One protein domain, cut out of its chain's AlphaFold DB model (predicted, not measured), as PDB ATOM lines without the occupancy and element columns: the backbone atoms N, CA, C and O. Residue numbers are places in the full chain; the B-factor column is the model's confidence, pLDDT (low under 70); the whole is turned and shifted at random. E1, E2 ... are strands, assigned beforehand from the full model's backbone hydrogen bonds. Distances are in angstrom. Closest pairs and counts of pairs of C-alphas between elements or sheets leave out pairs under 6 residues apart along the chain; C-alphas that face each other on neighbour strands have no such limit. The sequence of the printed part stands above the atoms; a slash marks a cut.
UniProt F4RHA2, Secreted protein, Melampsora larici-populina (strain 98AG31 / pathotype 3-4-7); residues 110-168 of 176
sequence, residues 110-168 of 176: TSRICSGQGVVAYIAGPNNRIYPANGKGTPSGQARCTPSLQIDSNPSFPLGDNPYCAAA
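This is residues 110 to 168 of the 176 residues of the protein "Secreted protein" of Melampsora larici-populina (strain 98AG31 / pathotype 3-4-7) (UniProt F4RHA2). A small sandwich of two sheets: a strongly twisted sheet of four strands, E3, E2, E1 and E6, with a two-stranded hairpin, E4 and E5, over one of its faces and its strands crossed to those of the larger sheet. The chain passes to the hairpin after E3 and returns from it to E6 at the larger sheet's edge. The printed part has 59 residues, with no named helix and six named strands, E1 to E6 in order along the chain; the class is all strand, and both sheets are antiparallel, the larger in the order E3, E2, E1, E6. The whole is compact and rounded, with a radius of gyration of the C-alphas of 9.8 A and spans of 25 by 24 by 18 A.

E1, residues 110 to 115, begins with C-alpha 110 at (303.712, 365.750, 311.228) and is 17.1 A long from first to last C-alpha. E2, residues 118 to 124, is the longest strand by residues and measures 17.6 A. E3, residues 129 to 132, measures 10.1 A. E4, residues 142 to 146, begins with C-alpha 142 at (309.633, 361.676, 301.245) and measures 13.1 A. E5, residues 148 to 153, measures 15.2 A. E6, residues 164 to 167, measures 10.4 A and ends with C-alpha 167 at (305.652, 372.461, 312.838).

E1, E2 and E3 form a meander, each strand the antiparallel neighbour of the one before. E1 and E2 are a hairpin at 153 degrees between their directions, with N 113 and O 121 2.8 A apart, within hydrogen-bond range. E2 and E3 are a hairpin at 149 degrees, with N 131 and O 122 within hydrogen-bond range at 2.8 A. E6 is antiparallel to E1 at 140 degrees, with N 114 and O 164 within hydrogen-bond range at 2.8 A. E3 and E6 are the edge strands. From edge to edge the strands' lines turn by 81 degrees. E4 and E5 are a hairpin at 158 degrees, with N 148 and O 146 within hydrogen-bond range at 2.7 A. The two sheets form a sandwich, face to face, the facing parts 9.0 A centre to centre and the strands of the one at 84 degrees to those of the other. The closest C-alphas of E3 and E4 are those of Arg 129 and Gln 142, 4.6 A apart. Those of E5 and E6 are Leu 149 and Cys 165, at 5.1 A. E2 and E5 are apart, and so are E3 and E5.

The C-alphas of Lys 136 and Pro 147 are the two farthest apart, at 27.5 A, while those of Thr 110 and Ala 168, the first and last printed, are 5.2 A apart. The printed part has no cut. No link is long; E3 to E4, with 9 residues, and E5 to E6, with 10, are short. The mean pLDDT of the printed part is 86.8, and residues 135 to 137 are under 70.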
ATOM      1  N   THR A 110     302.617 365.660 310.254       86.62
ATOM      2  CA  THR A 110     303.712 365.750 311.228       86.62
ATOM      3  C   THR A 110     304.452 367.076 311.096       86.62
ATOM      4  O   THR A 110     304.822 367.677 312.104       86.62
ATOM      5  N   SER A 111     304.571 367.585 309.866       88.62
ATOM      6  CA  SER A 111     305.229 368.859 309.571       88.62
ATOM      7  C   SER A 111     304.686 369.521 308.307       88.62
ATOM      8  O   SER A 111     304.080 368.882 307.447       88.62
ATOM      9  N   ARG A 112     304.952 370.819 308.167       88.94
ATOM     10  CA  ARG A 112     304.691 371.602 306.955       88.94
ATOM     11  C   ARG A 112     306.001 371.877 306.232       88.94
ATOM     12  O   ARG A 112     307.022 372.110 306.875       88.94
ATOM     13  N   ILE A 113     305.942 371.892 304.907       91.56
ATOM     14  CA  ILE A 113     306.994 372.435 304.053       91.56
ATOM     15  C   ILE A 113     306.533 373.818 303.604       91.56
ATOM     16  O   ILE A 113     305.467 373.963 302.996       91.56
ATOM     17  N   CYS A 114     307.336 374.823 303.924       90.88
ATOM     18  CA  CYS A 114     307.095 376.219 303.605       90.88
ATOM     19  C   CYS A 114     308.084 376.702 302.543       90.88
ATOM     20  O   CYS A 114     309.234 376.277 302.540       90.88
ATOM     21  N   SER A 115     307.653 377.629 301.691       91.31
ATOM     22  CA  SER A 115     308.527 378.444 300.839       91.31
ATOM     23  C   SER A 115     308.076 379.900 300.962       91.31
ATOM     24  O   SER A 115     306.886 380.211 300.828       91.31
ATOM     25  N   GLY A 116     308.998 380.787 301.341       87.31
ATOM     26  CA  GLY A 116     308.646 382.124 301.824       87.31
ATOM     27  C   GLY A 116     307.693 382.058 303.027       87.31
ATOM     28  O   GLY A 116     307.973 381.371 304.007       87.31
ATOM     29  N   GLN A 117     306.554 382.752 302.951       83.00
ATOM     30  CA  GLN A 117     305.508 382.749 303.992       83.00
ATOM     31  C   GLN A 117     304.380 381.730 303.727       83.00
ATOM     32  O   GLN A 117     303.424 381.652 304.497       83.00
ATOM     33  N   GLY A 118     304.456 380.963 302.634       85.81
ATOM     34  CA  GLY A 118     303.394 380.053 302.206       85.81
ATOM     35  C   GLY A 118     303.696 378.590 302.510       85.81
ATOM     36  O   GLY A 118     304.831 378.140 302.362       85.81
ATOM     37  N   VAL A 119     302.661 377.825 302.874       87.69
ATOM     38  CA  VAL A 119     302.733 376.357 302.921       87.69
ATOM     39  C   VAL A 119     302.625 375.824 301.495       87.69
ATOM     40  O   VAL A 119     301.627 376.063 300.818       87.69
ATOM     41  N   VAL A 120     303.634 375.084 301.050       88.00
ATOM     42  CA  VAL A 120     303.681 374.489 299.703       88.00
ATOM     43  C   VAL A 120     303.376 372.995 299.722       88.00
ATOM     44  O   VAL A 120     302.825 372.457 298.760       88.00
ATOM     45  N   ALA A 121     303.683 372.322 300.830       89.12
ATOM     46  CA  ALA A 121     303.419 370.907 301.007       89.12
ATOM     47  C   ALA A 121     303.378 370.520 302.487       89.12
ATOM     48  O   ALA A 121     303.662 371.319 303.379       89.12
ATOM     49  N   TYR A 122     303.044 369.266 302.744       88.56
ATOM     50  CA  TYR A 122     302.928 368.701 304.075       88.56
ATOM     51  C   TYR A 122     303.623 367.354 304.138       88.56
ATOM     52  O   TYR A 122     303.543 366.571 303.197       88.56
ATOM     53  N   ILE A 123     304.277 367.082 305.257       90.25
ATOM     54  CA  ILE A 123     304.857 365.781 305.568       90.25
ATOM     55  C   ILE A 123     303.883 365.076 306.496       90.25
ATOM     56  O   ILE A 123     303.425 365.659 307.484       90.25
ATOM     57  N   ALA A 124     303.537 363.837 306.165       87.81
ATOM     58  CA  ALA A 124     302.558 363.106 306.946       87.81
ATOM     59  C   ALA A 124     302.679 361.589 306.856       87.81
ATOM     60  O   ALA A 124     303.286 361.025 305.935       87.81
ATOM     61  N   GLY A 125     302.006 360.949 307.812       83.19
ATOM     62  CA  GLY A 125     301.967 359.507 307.969       83.19
ATOM     63  C   GLY A 125     303.311 358.908 308.409       83.19
ATOM     64  O   GLY A 125     304.334 359.592 308.457       83.19
ATOM     65  N   PRO A 126     303.340 357.596 308.691       82.88
ATOM     66  CA  PRO A 126     304.535 356.912 309.197       82.88
ATOM     67  C   PRO A 126     305.692 356.874 308.185       82.88
ATOM     68  O   PRO A 126     306.845 356.711 308.566       82.88
ATOM     69  N   ASN A 127     305.391 357.051 306.894       87.06
ATOM     70  CA  ASN A 127     306.369 357.009 305.805       87.06
ATOM     71  C   ASN A 127     306.897 358.394 305.404       87.06
ATOM     72  O   ASN A 127     307.576 358.484 304.378       87.06
ATOM     73  N   ASN A 128     306.561 359.454 306.155       90.81
ATOM     74  CA  ASN A 128     307.016 360.826 305.907       90.81
ATOM     75  C   ASN A 128     306.793 361.282 304.453       90.81
ATOM     76  O   ASN A 128     307.648 361.906 303.823       90.81
ATOM     77  N   ARG A 129     305.638 360.910 303.896       91.44
ATOM     78  CA  ARG A 129     305.272 361.181 302.501       91.44
ATOM     79  C   ARG A 129     304.955 362.667 302.345       91.44
ATOM     80  O   ARG A 129     304.368 363.258 303.252       91.44
ATOM     81  N   ILE A 130     305.305 363.247 301.195       91.25
ATOM     82  CA  ILE A 130     305.032 364.659 300.902       91.25
ATOM     83  C   ILE A 130     303.696 364.794 300.158       91.25
ATOM     84  O   ILE A 130     303.460 364.144 299.137       91.25
ATOM     85  N   TYR A 131     302.819 365.650 300.676       87.50
ATOM     86  CA  TYR A 131     301.487 365.943 300.150       87.50
ATOM     87  C   TYR A 131     301.433 367.395 299.664       87.50
ATOM     88  O   TYR A 131     301.770 368.291 300.438       87.50
ATOM     89  N   PRO A 132     300.997 367.659 298.426       84.00
ATOM     90  CA  PRO A 132     300.942 369.014 297.888       84.00
ATOM     91  C   PRO A 132     299.879 369.849 298.611       84.00
ATOM     92  O   PRO A 132     298.746 369.404 298.810       84.00
ATOM     93  N   ALA A 133     300.223 371.077 299.011       80.06
ATOM     94  CA  ALA A 133     299.334 371.890 299.842       80.06
ATOM     95  C   ALA A 133     298.160 372.517 299.087       80.06
ATOM     96  O   ALA A 133     297.155 372.889 299.686       80.06
ATOM     97  N   ASN A 134     298.264 372.615 297.767       72.44
ATOM     98  CA  ASN A 134     297.188 373.091 296.904       72.44
ATOM     99  C   ASN A 134     296.135 372.005 296.603       72.44
ATOM    100  O   ASN A 134     295.200 372.271 295.847       72.44
ATOM    101  N   GLY A 135     296.299 370.788 297.141       65.56
ATOM    102  CA  GLY A 135     295.413 369.656 296.866       65.56
ATOM    103  C   GLY A 135     295.424 369.208 295.401       65.56
ATOM    104  O   GLY A 135     294.471 368.575 294.955       65.56
ATOM    105  N   LYS A 136     296.464 369.566 294.635       65.38
ATOM    106  CA  LYS A 136     296.656 369.154 293.240       65.38
ATOM    107  C   LYS A 136     297.862 368.238 293.105       65.38
ATOM    108  O   LYS A 136     298.920 368.520 293.660       65.38
ATOM    109  N   GLY A 137     297.724 367.192 292.299       69.44
ATOM    110  CA  GLY A 137     298.762 366.183 292.083       69.44
ATOM    111  C   GLY A 137     298.837 365.113 293.175       69.44
ATOM    112  O   GLY A 137     298.326 365.258 294.281       69.44
ATOM    113  N   THR A 138     299.469 363.983 292.863       75.81
ATOM    114  CA  THR A 138     299.535 362.844 293.784       75.81
ATOM    115  C   THR A 138     300.638 363.022 294.835       75.81
ATOM    116  O   THR A 138     301.718 363.525 294.514       75.81
ATOM    117  N   PRO A 139     300.423 362.576 296.090       84.56
ATOM    118  CA  PRO A 139     301.465 362.589 297.111       84.56
ATOM    119  C   PRO A 139     302.666 361.753 296.663       84.56
ATOM    120  O   PRO A 139     302.531 360.569 296.325       84.56
ATOM    121  N   SER A 140     303.855 362.336 296.690       88.62
ATOM    122  CA  SER A 140     305.081 361.753 296.139       88.62
ATOM    123  C   SER A 140     306.305 362.254 296.892       88.62
ATOM    124  O   SER A 140     306.235 363.250 297.600       88.62
ATOM    125  N   GLY A 141     307.420 361.535 296.787       92.75
ATOM    126  CA  GLY A 141     308.614 361.845 297.568       92.75
ATOM    127  C   GLY A 141     308.457 361.582 299.068       92.75
ATOM    128  O   GLY A 141     307.407 361.145 299.557       92.75
ATOM    129  N   GLN A 142     309.536 361.831 299.799       94.62
ATOM    130  CA  GLN A 142     309.633 361.676 301.245       94.62
ATOM    131  C   GLN A 142     310.537 362.765 301.799       94.62
ATOM    132  O   GLN A 142     311.576 363.068 301.210       94.62
ATOM    133  N   ALA A 143     310.153 363.345 302.928       93.94
ATOM    134  CA  ALA A 143     310.963 364.350 303.595       93.94
ATOM    135  C   ALA A 143     310.788 364.281 305.106       93.94
ATOM    136  O   ALA A 143     309.712 363.963 305.596       93.94
ATOM    137  N   ARG A 144     311.833 364.618 305.851       92.06
ATOM    138  CA  ARG A 144     311.825 364.676 307.312       92.06
ATOM    139  C   ARG A 144     312.107 366.096 307.756       92.06
ATOM    140  O   ARG A 144     312.852 366.825 307.105       92.06
ATOM    141  N   CYS A 145     311.539 366.458 308.898       87.62
ATOM    142  CA  CYS A 145     311.933 367.665 309.602       87.62
ATOM    143  C   CYS A 145     312.789 367.274 310.799       87.62
ATOM    144  O   CYS A 145     312.275 366.771 311.796       87.62
ATOM    145  N   THR A 146     314.094 367.491 310.675       74.12
ATOM    146  CA  THR A 146     315.090 367.243 311.720       74.12
ATOM    147  C   THR A 146     316.028 368.442 311.779       74.12
ATOM    148  O   THR A 146     316.941 368.546 310.963       74.12
ATOM    149  N   PRO A 147     315.847 369.301 312.793       75.06
ATOM    150  CA  PRO A 147     315.911 370.782 312.780       75.06
ATOM    151  C   PRO A 147     315.675 371.561 311.469       75.06
ATOM    152  O   PRO A 147     315.113 372.650 311.502       75.06
ATOM    153  N   SER A 148     316.074 371.023 310.323       84.81
ATOM    154  CA  SER A 148     315.889 371.539 308.974       84.81
ATOM    155  C   SER A 148     315.072 370.561 308.118       84.81
ATOM    156  O   SER A 148     314.724 369.457 308.552       84.81
ATOM    157  N   LEU A 149     314.732 370.988 306.900       91.38
ATOM    158  CA  LEU A 149     314.097 370.130 305.904       91.38
ATOM    159  C   LEU A 149     315.138 369.215 305.258       91.38
ATOM    160  O   LEU A 149     316.056 369.688 304.594       91.38
ATOM    161  N   GLN A 150     314.943 367.909 305.401       93.38
ATOM    162  CA  GLN A 150     315.698 366.892 304.683       93.38
ATOM    163  C   GLN A 150     314.777 366.205 303.676       93.38
ATOM    164  O   GLN A 150     313.785 365.593 304.068       93.38
ATOM    165  N   ILE A 151     315.102 366.283 302.386       93.69
ATOM    166  CA  ILE A 151     314.372 365.570 301.333       93.69
ATOM    167  C   ILE A 151     315.074 364.240 301.068       93.69
ATOM    168  O   ILE A 151     316.169 364.207 300.513       93.69
ATOM    169  N   ASP A 152     314.427 363.146 301.469       93.38
ATOM    170  CA  ASP A 152     314.910 361.780 301.243       93.38
ATOM    171  C   ASP A 152     314.633 361.335 299.795       93.38
ATOM    172  O   ASP A 152     315.406 360.594 299.194       93.38
ATOM    173  N   SER A 153     313.520 361.793 299.214       96.00
ATOM    174  CA  SER A 153     313.218 361.622 297.790       96.00
ATOM    175  C   SER A 153     312.366 362.770 297.264       96.00
ATOM    176  O   SER A 153     311.416 363.206 297.920       96.00
ATOM    177  N   ASN A 154     312.705 363.254 296.067       93.44
ATOM    178  CA  ASN A 154     312.045 364.418 295.486       93.44
ATOM    179  C   ASN A 154     310.562 364.141 295.193       93.44
ATOM    180  O   ASN A 154     310.235 363.101 294.608       93.44
ATOM    181  N   PRO A 155     309.659 365.067 295.555       92.50
ATOM    182  CA  PRO A 155     308.292 365.022 295.068       92.50
ATOM    183  C   PRO A 155     308.251 365.296 293.560       92.50
ATOM    184  O   PRO A 155     309.122 365.945 292.986       92.50
ATOM    185  N   SER A 156     307.188 364.832 292.913       90.38
ATOM    186  CA  SER A 156     306.888 365.065 291.495       90.38
ATOM    187  C   SER A 156     306.312 366.460 291.213       90.38
ATOM    188  O   SER A 156     305.840 366.720 290.110       90.38
ATOM    189  N   PHE A 157     306.287 367.334 292.217       87.94
ATOM    190  CA  PHE A 157     305.774 368.698 292.156       87.94
ATOM    191  C   PHE A 157     306.774 369.655 292.818       87.94
ATOM    192  O   PHE A 157     307.504 369.245 293.723       87.94
ATOM    193  N   PRO A 158     306.838 370.923 292.382       89.94
ATOM    194  CA  PRO A 158     307.796 371.878 292.922       89.94
ATOM    195  C   PRO A 158     307.459 372.260 294.370       89.94
ATOM    196  O   PRO A 158     306.295 372.461 294.714       89.94
ATOM    197  N   LEU A 159     308.495 372.416 295.199       89.50
ATOM    198  CA  LEU A 159     308.393 372.932 296.573       89.50
ATOM    199  C   LEU A 159     308.740 374.430 296.677       89.50
ATOM    200  O   LEU A 159     308.808 374.968 297.776       89.50
ATOM    201  N   GLY A 160     308.945 375.110 295.547       88.56
ATOM    202  CA  GLY A 160     309.387 376.506 295.517       88.56
ATOM    203  C   GLY A 160     310.858 376.683 295.903       88.56
ATOM    204  O   GLY A 160     311.605 375.710 296.033       88.56
ATOM    205  N   ASP A 161     311.260 377.941 296.066       88.38
ATOM    206  CA  ASP A 161     312.638 378.313 296.379       88.38
ATOM    207  C   ASP A 161     312.904 378.207 297.883       88.38
ATOM    208  O   ASP A 161     312.070 378.608 298.703       88.38
ATOM    209  N   ASN A 162     314.078 377.670 298.237       88.62
ATOM    210  CA  ASN A 162     314.555 377.486 299.614       88.62
ATOM    211  C   ASN A 162     313.481 376.935 300.574       88.62
ATOM    212  O   ASN A 162     313.139 377.593 301.564       88.62
ATOM    213  N   PRO A 163     312.923 375.741 300.293       92.62
ATOM    214  CA  PRO A 163     311.889 375.173 301.137       92.62
ATOM    215  C   PRO A 163     312.440 374.835 302.529       92.62
ATOM    216  O   PRO A 163     313.554 374.329 302.668       92.62
ATOM    217  N   TYR A 164     311.644 375.080 303.567       91.50
ATOM    218  CA  TYR A 164     312.015 374.827 304.959       91.50
ATOM    219  C   TYR A 164     310.873 374.180 305.747       91.50
ATOM    220  O   TYR A 164     309.715 374.172 305.326       91.50
ATOM    221  N   CYS A 165     311.213 373.607 306.899       90.12
ATOM    222  CA  CYS A 165     310.256 372.949 307.777       90.12
ATOM    223  C   CYS A 165     309.582 373.931 308.734       90.12
ATOM    224  O   CYS A 165     310.244 374.757 309.357       90.12
ATOM    225  N   ALA A 166     308.283 373.746 308.938       86.75
ATOM    226  CA  ALA A 166     307.552 374.297 310.071       86.75
ATOM    227  C   ALA A 166     306.785 373.181 310.792       86.75
ATOM    228  O   ALA A 166     306.468 372.137 310.210       86.75
ATOM    229  N   ALA A 167     306.472 373.395 312.070       83.69
ATOM    230  CA  ALA A 167     305.652 372.461 312.838       83.69
ATOM    231  C   ALA A 167     304.272 372.260 312.178       83.69
ATOM    232  O   ALA A 167     303.753 373.169 311.528       83.69
ATOM    233  N   ALA A 168     303.637 371.102 312.394       79.56
ATOM    234  CA  ALA A 168     302.328 370.760 311.813       79.56
ATOM    235  C   ALA A 168     301.238 371.833 311.997       79.56
ATOM    236  O   ALA A 168     300.382 371.989 311.126       79.56
TER     237      ALA A 168